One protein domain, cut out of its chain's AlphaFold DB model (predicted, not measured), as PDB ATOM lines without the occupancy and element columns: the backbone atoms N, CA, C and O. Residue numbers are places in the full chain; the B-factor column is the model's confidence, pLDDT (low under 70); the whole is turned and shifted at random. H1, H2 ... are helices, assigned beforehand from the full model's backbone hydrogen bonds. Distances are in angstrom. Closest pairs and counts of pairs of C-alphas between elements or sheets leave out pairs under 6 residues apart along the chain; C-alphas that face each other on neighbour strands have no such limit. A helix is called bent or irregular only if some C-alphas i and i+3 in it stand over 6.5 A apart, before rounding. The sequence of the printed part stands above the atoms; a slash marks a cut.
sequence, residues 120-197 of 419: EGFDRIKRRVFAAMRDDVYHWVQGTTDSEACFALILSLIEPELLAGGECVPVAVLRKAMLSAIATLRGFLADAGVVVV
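Overview. This is residues 120 to 197 of the 419 residues of an uncharacterized protein of Emiliania huxleyi (UniProt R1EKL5). H3 forms the core, with H1 side by side with it, H5 crossing it steeply and the short H2 packed near its last residue, Ser 156. H4 lies off at one end of the longest axis, and from it a long link, residues 165 to 178, folds back to H5. The printed part has 78 residues with five named helices, H1 to H5 in order, and no named strand; the class is all helix, though under half of the residues, 37, are in named elements. The whole is compact, with a radius of gyration of the C-alphas of 12.1 A and spans of 36 by 25 by 19 A.

Along the chain. H3, residues 146 to 156, is 15.0 A long and begins at C-alpha 146 (18.789, -8.754, 27.722). H1, residues 122 to 131, is 13.8 A long and begins at C-alpha 122 (20.148, -9.133, 34.103); it is irregular, with C-alphas 124 and 127 7.4 A apart. H5, residues 179 to 185, measures 9.3 A and ends at C-alpha 185 (17.853, -0.387, 33.590). H2 is residues 135 to 138, 4.9 A, and H4 residues 160 to 164, 6.0 A.

Arrangement. H3 is the hub, touching three helices. It touches H1 at a shallow tilt of 22 degrees, the same way; the closest C-alphas, of Phe 122 and Asp 146, are 6.5 A apart. It touches H5 at a steep tilt of 56 degrees, opposite ways, closest at the C-alphas of Ile 154 and Ala 181, 5.3 A. H2 touches H3, with the closest C-alphas, of Val 137 and Ser 156, at 5.9 A. H1 and H5 only just touch, with 3 pairs of C-alphas within 8 A, the closest being Val 129 and Leu 185 at 7.1 A. H4 touches no helix. Every O i to N i+4 pair is within hydrogen-bond range in H3, H4 and H5, against 4 of 6 in H1; H2 is too short for such a pair.

Size, cuts and confidence. The C-alphas farthest apart, of Arg 124 and Glu 167, are 36.2 A apart. The printed part has no cut, and the link from H4 to H5 is long. The mean pLDDT of the printed part is 71.5; residues under 70 include 163 to 172 and 183 to 197.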
ATOM      1  N   GLU A 120      24.847  -6.592  33.110       63.28
ATOM      2  CA  GLU A 120      25.346  -7.398  34.226       63.28
ATOM      3  C   GLU A 120      24.251  -7.683  35.268       63.28
ATOM      4  O   GLU A 120      23.511  -6.803  35.711       63.28
ATOM      5  N   GLY A 121      24.123  -8.957  35.649       66.56
ATOM      6  CA  GLY A 121      23.108  -9.398  36.601       66.56
ATOM      7  C   GLY A 121      21.671  -9.351  36.068       66.56
ATOM      8  O   GLY A 121      20.750  -9.391  36.888       66.56
ATOM      9  N   PHE A 122      21.462  -9.297  34.741       76.69
ATOM     10  CA  PHE A 122      20.148  -9.133  34.103       76.69
ATOM     11  C   PHE A 122      19.033  -9.978  34.729       76.69
ATOM     12  O   PHE A 122      17.981  -9.430  35.044       76.69
ATOM     13  N   ASP A 123      19.238 -11.273  34.996       76.69
ATOM     14  CA  ASP A 123      18.185 -12.140  35.552       76.69
ATOM     15  C   ASP A 123      17.644 -11.681  36.924       76.69
ATOM     16  O   ASP A 123      16.495 -11.973  37.257       76.69
ATOM     17  N   ARG A 124      18.406 -10.882  37.690       73.06
ATOM     18  CA  ARG A 124      17.943 -10.248  38.942       73.06
ATOM     19  C   ARG A 124      16.951  -9.105  38.694       73.06
ATOM     20  O   ARG A 124      16.061  -8.882  39.511       73.06
ATOM     21  N   ILE A 125      17.096  -8.378  37.583       72.56
ATOM     22  CA  ILE A 125      16.241  -7.235  37.216       72.56
ATOM     23  C   ILE A 125      15.196  -7.573  36.147       72.56
ATOM     24  O   ILE A 125      14.200  -6.866  36.043       72.56
ATOM     25  N   LYS A 126      15.357  -8.674  35.408       83.31
ATOM     26  CA  LYS A 126      14.527  -9.126  34.278       83.31
ATOM     27  C   LYS A 126      13.028  -9.016  34.548       83.31
ATOM     28  O   LYS A 126      12.307  -8.401  33.770       83.31
ATOM     29  N   ARG A 127      12.557  -9.504  35.701       83.38
ATOM     30  CA  ARG A 127      11.138  -9.393  36.094       83.38
ATOM     31  C   ARG A 127      10.671  -7.941  36.292       83.38
ATOM     32  O   ARG A 127       9.524  -7.649  35.978       83.38
ATOM     33  N   ARG A 128      11.530  -7.040  36.784       80.38
ATOM     34  CA  ARG A 128      11.242  -5.594  36.913       80.38
ATOM     35  C   ARG A 128      11.212  -4.924  35.537       80.38
ATOM     36  O   ARG A 128      10.298  -4.158  35.270       80.38
ATOM     37  N   VAL A 129      12.159  -5.273  34.662       84.06
ATOM     38  CA  VAL A 129      12.248  -4.792  33.271       84.06
ATOM     39  C   VAL A 129      10.982  -5.137  32.491       84.06
ATOM     40  O   VAL A 129      10.342  -4.239  31.959       84.06
ATOM     41  N   PHE A 130      10.555  -6.403  32.507       90.56
ATOM     42  CA  PHE A 130       9.295  -6.820  31.883       90.56
ATOM     43  C   PHE A 130       8.053  -6.188  32.536       90.56
ATOM     44  O   PHE A 130       7.112  -5.859  31.825       90.56
ATOM     45  N   ALA A 131       8.050  -5.957  33.854       87.12
ATOM     46  CA  ALA A 131       6.931  -5.317  34.560       87.12
ATOM     47  C   ALA A 131       6.834  -3.785  34.376       87.12
ATOM     48  O   ALA A 131       5.867  -3.188  34.843       87.12
ATOM     49  N   ALA A 132       7.819  -3.149  33.731       85.00
ATOM     50  CA  ALA A 132       7.773  -1.741  33.323       85.00
ATOM     51  C   ALA A 132       7.625  -1.558  31.800       85.00
ATOM     52  O   ALA A 132       7.605  -0.426  31.316       85.00
ATOM     53  N   MET A 133       7.510  -2.653  31.043       92.38
ATOM     54  CA  MET A 133       7.027  -2.590  29.666       92.38
ATOM     55  C   MET A 133       5.529  -2.292  29.654       92.38
ATOM     56  O   MET A 133       4.815  -2.596  30.608       92.38
ATOM     57  N   ARG A 134       5.040  -1.735  28.546       91.19
ATOM     58  CA  ARG A 134       3.600  -1.676  28.281       91.19
ATOM     59  C   ARG A 134       3.131  -2.981  27.647       91.19
ATOM     60  O   ARG A 134       3.858  -3.558  26.839       91.19
ATOM     61  N   ASP A 135       1.897  -3.387  27.930       89.12
ATOM     62  CA  ASP A 135       1.297  -4.626  27.413       89.12
ATOM     63  C   ASP A 135       1.351  -4.733  25.875       89.12
ATOM     64  O   ASP A 135       1.625  -5.806  25.333       89.12
ATOM     65  N   ASP A 136       1.160  -3.618  25.153       85.88
ATOM     66  CA  ASP A 136       1.192  -3.583  23.683       85.88
ATOM     67  C   ASP A 136       2.561  -3.966  23.106       85.88
ATOM     68  O   ASP A 136       2.620  -4.609  22.059       85.88
ATOM     69  N   VAL A 137       3.645  -3.621  23.808       85.94
ATOM     70  CA  VAL A 137       5.031  -3.914  23.416       85.94
ATOM     71  C   VAL A 137       5.543  -5.212  24.050       85.94
ATOM     72  O   VAL A 137       6.319  -5.930  23.420       85.94
ATOM     73  N   TYR A 138       5.077  -5.567  25.252       88.44
ATOM     74  CA  TYR A 138       5.394  -6.832  25.927       88.44
ATOM     75  C   TYR A 138       5.110  -8.036  25.013       88.44
ATOM     76  O   TYR A 138       5.946  -8.924  24.857       88.44
ATOM     77  N   HIS A 139       3.967  -8.021  24.319       87.31
ATOM     78  CA  HIS A 139       3.578  -9.064  23.365       87.31
ATOM     79  C   HIS A 139       4.414  -9.116  22.068       87.31
ATOM     80  O   HIS A 139       4.191 -10.003  21.241       87.31
ATOM     81  N   TRP A 140       5.363  -8.198  21.843       84.06
ATOM     82  CA  TRP A 140       6.251  -8.228  20.669       84.06
ATOM     83  C   TRP A 140       7.550  -9.007  20.905       84.06
ATOM     84  O   TRP A 140       8.197  -9.381  19.920       84.06
ATOM     85  N   VAL A 141       7.911  -9.255  22.170       88.00
ATOM     86  CA  VAL A 141       9.092 -10.033  22.574       88.00
ATOM     87  C   VAL A 141       8.890 -11.507  22.220       88.00
ATOM     88  O   VAL A 141       7.841 -12.085  22.500       88.00
ATOM     89  N   GLN A 142       9.889 -12.116  21.579       85.00
ATOM     90  CA  GLN A 142       9.861 -13.517  21.138       85.00
ATOM     91  C   GLN A 142      10.924 -14.394  21.811       85.00
ATOM     92  O   GLN A 142      10.759 -15.612  21.846       85.00
ATOM     93  N   GLY A 143      12.010 -13.805  22.311       85.69
ATOM     94  CA  GLY A 143      13.095 -14.485  23.012       85.69
ATOM     95  C   GLY A 143      13.216 -14.081  24.483       85.69
ATOM     96  O   GLY A 143      12.257 -13.671  25.136       85.69
ATOM     97  N   THR A 144      14.414 -14.269  25.039       84.62
ATOM     98  CA  THR A 144      14.687 -14.175  26.487       84.62
ATOM     99  C   THR A 144      15.945 -13.368  26.832       84.62
ATOM    100  O   THR A 144      16.350 -13.341  28.004       84.62
ATOM    101  N   THR A 145      16.563 -12.732  25.830       85.62
ATOM    102  CA  THR A 145      17.822 -11.983  25.964       85.62
ATOM    103  C   THR A 145      17.620 -10.638  26.655       85.62
ATOM    104  O   THR A 145      16.536 -10.050  26.636       85.62
ATOM    105  N   ASP A 146      18.696 -10.132  27.248       82.25
ATOM    106  CA  ASP A 146      18.789  -8.754  27.722       82.25
ATOM    107  C   ASP A 146      18.640  -7.759  26.565       82.25
ATOM    108  O   ASP A 146      17.836  -6.840  26.671       82.25
ATOM    109  N   SER A 147      19.315  -7.980  25.435       83.38
ATOM    110  CA  SER A 147      19.233  -7.145  24.229       83.38
ATOM    111  C   SER A 147      17.797  -6.918  23.734       83.38
ATOM    112  O   SER A 147      17.421  -5.788  23.420       83.38
ATOM    113  N   GLU A 148      16.969  -7.966  23.681       86.06
ATOM    114  CA  GLU A 148      15.570  -7.853  23.244       86.06
ATOM    115  C   GLU A 148      14.690  -7.177  24.306       86.06
ATOM    116  O   GLU A 148      13.862  -6.330  23.970       86.06
ATOM    117  N   ALA A 149      14.907  -7.478  25.590       88.38
ATOM    118  CA  ALA A 149      14.192  -6.825  26.684       88.38
ATOM    119  C   ALA A 149      14.542  -5.330  26.806       88.38
ATOM    120  O   ALA A 149      13.658  -4.510  27.047       88.38
ATOM    121  N   CYS A 150      15.804  -4.954  26.571       86.62
ATOM    122  CA  CYS A 150      16.228  -3.561  26.455       86.62
ATOM    123  C   CYS A 150      15.470  -2.870  25.318       86.62
ATOM    124  O   CYS A 150      14.924  -1.789  25.521       86.62
ATOM    125  N   PHE A 151      15.360  -3.506  24.147       86.94
ATOM    126  CA  PHE A 151      14.625  -2.930  23.022       86.94
ATOM    127  C   PHE A 151      13.125  -2.772  23.300       86.94
ATOM    128  O   PHE A 151      12.555  -1.716  23.032       86.94
ATOM    129  N   ALA A 152      12.485  -3.777  23.896       87.75
ATOM    130  CA  ALA A 152      11.078  -3.695  24.277       87.75
ATOM    131  C   ALA A 152      10.820  -2.624  25.355       87.75
ATOM    132  O   ALA A 152       9.797  -1.939  25.308       87.75
ATOM    133  N   LEU A 153      11.764  -2.392  26.273       88.94
ATOM    134  CA  LEU A 153      11.703  -1.278  27.222       88.94
ATOM    135  C   LEU A 153      11.847   0.086  26.518       88.94
ATOM    136  O   LEU A 153      11.052   0.986  26.776       88.94
ATOM    137  N   ILE A 154      12.789   0.222  25.575       86.81
ATOM    138  CA  ILE A 154      12.957   1.429  24.738       86.81
ATOM    139  C   ILE A 154      11.655   1.773  24.008       86.81
ATOM    140  O   ILE A 154      11.204   2.916  24.048       86.81
ATOM    141  N   LEU A 155      11.039   0.781  23.360       85.44
ATOM    142  CA  LEU A 155       9.778   0.942  22.638       85.44
ATOM    143  C   LEU A 155       8.610   1.262  23.587       85.44
ATOM    144  O   LEU A 155       7.819   2.152  23.293       85.44
ATOM    145  N   SER A 156       8.534   0.617  24.756       89.56
ATOM    146  CA  SER A 156       7.502   0.883  25.778       89.56
ATOM    147  C   SER A 156       7.492   2.331  26.282       89.56
ATOM    148  O   SER A 156       6.470   2.809  26.777       89.56
ATOM    149  N   LEU A 157       8.612   3.039  26.142       87.12
ATOM    150  CA  LEU A 157       8.792   4.417  26.589       87.12
ATOM    151  C   LEU A 157       8.606   5.456  25.448       87.12
ATOM    152  O   LEU A 157       8.632   6.658  25.712       87.12
ATOM    153  N   ILE A 158       8.366   5.026  24.198       83.69
ATOM    154  CA  ILE A 158       7.988   5.882  23.050       83.69
ATOM    155  C   ILE A 158       6.461   5.860  22.879       83.69
ATOM    156  O   ILE A 158       5.867   4.784  22.888       83.69
ATOM    157  N   GLU A 159       5.822   7.022  22.691       83.25
ATOM    158  CA  GLU A 159       4.349   7.141  22.638       83.25
ATOM    159  C   GLU A 159       3.691   6.173  21.627       83.25
ATOM    160  O   GLU A 159       4.182   6.062  20.492       83.25
ATOM    161  N   PRO A 160       2.573   5.500  21.984       80.88
ATOM    162  CA  PRO A 160       1.899   4.540  21.108       80.88
ATOM    163  C   PRO A 160       1.544   5.109  19.732       80.88
ATOM    164  O   PRO A 160       1.694   4.422  18.725       80.88
ATOM    165  N   GLU A 161       1.130   6.374  19.661       76.25
ATOM    166  CA  GLU A 161       0.747   7.061  18.426       76.25
ATOM    167  C   GLU A 161       1.934   7.236  17.471       76.25
ATOM    168  O   GLU A 161       1.761   7.114  16.259       76.25
ATOM    169  N   LEU A 162       3.146   7.455  17.993       72.00
ATOM    170  CA  LEU A 162       4.369   7.567  17.187       72.00
ATOM    171  C   LEU A 162       4.840   6.194  16.691       72.00
ATOM    172  O   LEU A 162       5.300   6.061  15.557       72.00
ATOM    173  N   LEU A 163       4.671   5.145  17.502       67.50
ATOM    174  CA  LEU A 163       4.908   3.772  17.054       67.50
ATOM    175  C   LEU A 163       3.858   3.325  16.025       67.50
ATOM    176  O   LEU A 163       4.196   2.654  15.051       67.50
ATOM    177  N   ALA A 164       2.596   3.718  16.176       64.69
ATOM    178  CA  ALA A 164       1.521   3.359  15.257       64.69
ATOM    179  C   ALA A 164       1.578   4.142  13.933       64.69
ATOM    180  O   ALA A 164       1.467   3.533  12.869       64.69
ATOM    181  N   GLY A 165       1.789   5.462  13.990       53.66
ATOM    182  CA  GLY A 165       1.435   6.435  12.945       53.66
ATOM    183  C   GLY A 165       2.163   6.344  11.600       53.66
ATOM    184  O   GLY A 165       1.771   7.018  10.654       53.66
ATOM    185  N   GLY A 166       3.201   5.515  11.477       49.16
ATOM    186  CA  GLY A 166       3.920   5.281  10.216       49.16
ATOM    187  C   GLY A 166       4.904   6.384   9.803       49.16
ATOM    188  O   GLY A 166       5.697   6.158   8.891       49.16
ATOM    189  N   GLU A 167       4.895   7.528  10.485       50.47
ATOM    190  CA  GLU A 167       5.935   8.556  10.400       50.47
ATOM    191  C   GLU A 167       7.240   8.097  11.085       50.47
ATOM    192  O   GLU A 167       7.279   7.095  11.808       50.47
ATOM    193  N   CYS A 168       8.335   8.824  10.847       54.53
ATOM    194  CA  CYS A 168       9.603   8.587  11.534       54.53
ATOM    195  C   CYS A 168       9.526   9.112  12.977       54.53
ATOM    196  O   CYS A 168       9.079  10.238  13.196       54.53
ATOM    197  N   VAL A 169       9.990   8.333  13.962       62.62
ATOM    198  CA  VAL A 169      10.078   8.812  15.352       62.62
ATOM    199  C   VAL A 169      11.181   9.887  15.413       62.62
ATOM    200  O   VAL A 169      12.337   9.553  15.151       62.62
ATOM    201  N   PRO A 170      10.872  11.166  15.718       68.19
ATOM    202  CA  PRO A 170      11.833  12.266  15.555       68.19
ATOM    203  C   PRO A 170      13.068  12.092  16.433       68.19
ATOM    204  O   PRO A 170      12.905  11.684  17.573       68.19
ATOM    205  N   VAL A 171      14.263  12.529  16.011       61.78
ATOM    206  CA  VAL A 171      15.524  12.363  16.783       61.78
ATOM    207  C   VAL A 171      15.470  12.954  18.220       61.78
ATOM    208  O   VAL A 171      16.241  12.561  19.089       61.78
ATOM    209  N   ALA A 172      14.487  13.812  18.536       65.50
ATOM    210  CA  ALA A 172      14.209  14.331  19.887       65.50
ATOM    211  C   ALA A 172      13.015  13.686  20.644       65.50
ATOM    212  O   ALA A 172      12.950  13.797  21.865       65.50
ATOM    213  N   VAL A 173      12.124  12.921  19.995       70.69
ATOM    214  CA  VAL A 173      11.349  11.834  20.668       70.69
ATOM    215  C   VAL A 173      12.065  10.487  20.509       70.69
ATOM    216  O   VAL A 173      11.617   9.441  20.958       70.69
ATOM    217  N   LEU A 174      13.281  10.590  19.988       67.50
ATOM    218  CA  LEU A 174      14.475   9.886  20.361       67.50
ATOM    219  C   LEU A 174      15.312  10.739  21.382       67.50
ATOM    220  O   LEU A 174      16.488  10.482  21.583       67.50
ATOM    221  N   ARG A 175      14.692  11.651  22.169       66.00
ATOM    222  CA  ARG A 175      15.199  12.229  23.447       66.00
ATOM    223  C   ARG A 175      14.163  12.315  24.620       66.00
ATOM    224  O   ARG A 175      13.943  13.373  25.198       66.00
ATOM    225  N   LYS A 176      13.545  11.162  24.975       72.81
ATOM    226  CA  LYS A 176      12.570  10.882  26.080       72.81
ATOM    227  C   LYS A 176      12.567   9.448  26.750       72.81
ATOM    228  O   LYS A 176      11.842   9.256  27.720       72.81
ATOM    229  N   ALA A 177      13.301   8.419  26.275       77.31
ATOM    230  CA  ALA A 177      12.948   6.971  26.390       77.31
ATOM    231  C   ALA A 177      14.046   5.834  26.348       77.31
ATOM    232  O   ALA A 177      13.798   4.818  26.973       77.31
ATOM    233  N   MET A 178      15.228   5.915  25.687       73.94
ATOM    234  CA  MET A 178      16.271   4.835  25.608       73.94
ATOM    235  C   MET A 178      17.464   5.109  26.482       73.94
ATOM    236  O   MET A 178      17.912   4.196  27.149       73.94
ATOM    237  N   LEU A 179      17.947   6.346  26.537       69.06
ATOM    238  CA  LEU A 179      18.555   6.844  27.740       69.06
ATOM    239  C   LEU A 179      17.503   6.553  28.818       69.06
ATOM    240  O   LEU A 179      17.835   5.689  29.575       69.06
ATOM    241  N   SER A 180      16.189   6.868  28.753       74.00
ATOM    242  CA  SER A 180      15.218   6.350  29.766       74.00
ATOM    243  C   SER A 180      15.079   4.822  29.869       74.00
ATOM    244  O   SER A 180      14.404   4.382  30.781       74.00
ATOM    245  N   ALA A 181      15.702   4.007  29.012       77.88
ATOM    246  CA  ALA A 181      15.716   2.549  29.111       77.88
ATOM    247  C   ALA A 181      17.035   2.042  29.703       77.88
ATOM    248  O   ALA A 181      16.962   1.370  30.713       77.88
ATOM    249  N   ILE A 182      18.214   2.433  29.185       72.00
ATOM    250  CA  ILE A 182      19.530   2.417  29.878       72.00
ATOM    251  C   ILE A 182      19.346   2.890  31.314       72.00
ATOM    252  O   ILE A 182      19.876   2.332  32.262       72.00
ATOM    253  N   ALA A 183      18.557   3.939  31.430       65.44
ATOM    254  CA  ALA A 183      18.292   4.668  32.618       65.44
ATOM    255  C   ALA A 183      17.178   3.943  33.395       65.44
ATOM    256  O   ALA A 183      17.440   3.636  34.525       65.44
ATOM    257  N   THR A 184      16.046   3.447  32.875       68.31
ATOM    258  CA  THR A 184      15.202   2.511  33.673       68.31
ATOM    259  C   THR A 184      15.943   1.210  34.081       68.31
ATOM    260  O   THR A 184      15.578   0.624  35.099       68.31
ATOM    261  N   LEU A 185      16.997   0.796  33.360       66.62
ATOM    262  CA  LEU A 185      17.853  -0.387  33.590       66.62
ATOM    263  C   LEU A 185      18.981  -0.178  34.604       66.62
ATOM    264  O   LEU A 185      19.270  -1.120  35.345       66.62
ATOM    265  N   ARG A 186      19.545   1.036  34.709       54.66
ATOM    266  CA  ARG A 186      19.871   1.560  36.036       54.66
ATOM    267  C   ARG A 186      18.537   1.898  36.718       54.66
ATOM    268  O   ARG A 186      17.847   0.925  36.965       54.66
ATOM    269  N   GLY A 187      18.095   3.120  37.048       39.59
ATOM    270  CA  GLY A 187      16.656   3.520  37.266       39.59
ATOM    271  C   GLY A 187      15.798   2.799  38.305       39.59
ATOM    272  O   GLY A 187      15.481   3.346  39.360       39.59
ATOM    273  N   PHE A 188      15.566   1.512  38.089       51.22
ATOM    274  CA  PHE A 188      15.697   0.500  39.138       51.22
ATOM    275  C   PHE A 188      16.978   0.627  40.021       51.22
ATOM    276  O   PHE A 188      17.033  -0.058  41.047       51.22
ATOM    277  N   LEU A 189      17.902   1.530  39.628       44.81
ATOM    278  CA  LEU A 189      19.126   2.136  40.181       44.81
ATOM    279  C   LEU A 189      19.239   3.713  39.908       44.81
ATOM    280  O   LEU A 189      20.357   4.211  39.880       44.81
ATOM    281  N   ALA A 190      18.120   4.479  39.731       36.34
ATOM    282  CA  ALA A 190      17.864   5.972  39.544       36.34
ATOM    283  C   ALA A 190      18.228   6.814  38.237       36.34
ATOM    284  O   ALA A 190      19.412   6.987  37.989       36.34
ATOM    285  N   ASP A 191      17.273   7.437  37.446       35.94
ATOM    286  CA  ASP A 191      17.542   7.831  35.991       35.94
ATOM    287  C   ASP A 191      16.530   8.560  34.968       35.94
ATOM    288  O   ASP A 191      15.369   8.752  35.332       35.94
ATOM    289  N   ALA A 192      16.930   8.880  33.668       34.31
ATOM    290  CA  ALA A 192      16.112   9.295  32.425       34.31
ATOM    291  C   ALA A 192      16.804   9.386  30.955       34.31
ATOM    292  O   ALA A 192      18.027   9.399  30.890       34.31
ATOM    293  N   GLY A 193      16.091   9.515  29.765       30.88
ATOM    294  CA  GLY A 193      16.584  10.068  28.413       30.88
ATOM    295  C   GLY A 193      16.154   9.854  26.838       30.88
ATOM    296  O   GLY A 193      16.000  10.912  26.257       30.88
ATOM    297  N   VAL A 194      16.054   8.728  26.005       29.22
ATOM    298  CA  VAL A 194      15.986   8.698  24.419       29.22
ATOM    299  C   VAL A 194      17.255   8.135  23.664       29.22
ATOM    300  O   VAL A 194      18.208   7.749  24.311       29.22
ATOM    301  N   VAL A 195      17.259   8.007  22.320       32.62
ATOM    302  CA  VAL A 195      17.902   6.989  21.454       32.62
ATOM    303  C   VAL A 195      19.177   7.526  20.837       32.62
ATOM    304  O   VAL A 195      19.360   8.722  20.633       32.62
ATOM    305  N   VAL A 196      20.080   6.586  20.608       39.44
ATOM    306  CA  VAL A 196      21.504   6.836  20.566       39.44
ATOM    307  C   VAL A 196      22.129   5.734  19.712       39.44
ATOM    308  O   VAL A 196      21.872   4.562  19.985       39.44
ATOM    309  N   VAL A 197      23.027   6.053  18.775       39.09
ATOM    310  CA  VAL A 197      24.174   5.152  18.576       39.09
ATOM    311  C   VAL A 197      25.058   5.383  19.797       39.09
ATOM    312  O   VAL A 197      25.735   6.402  19.858       39.09
TER     313      VAL A 197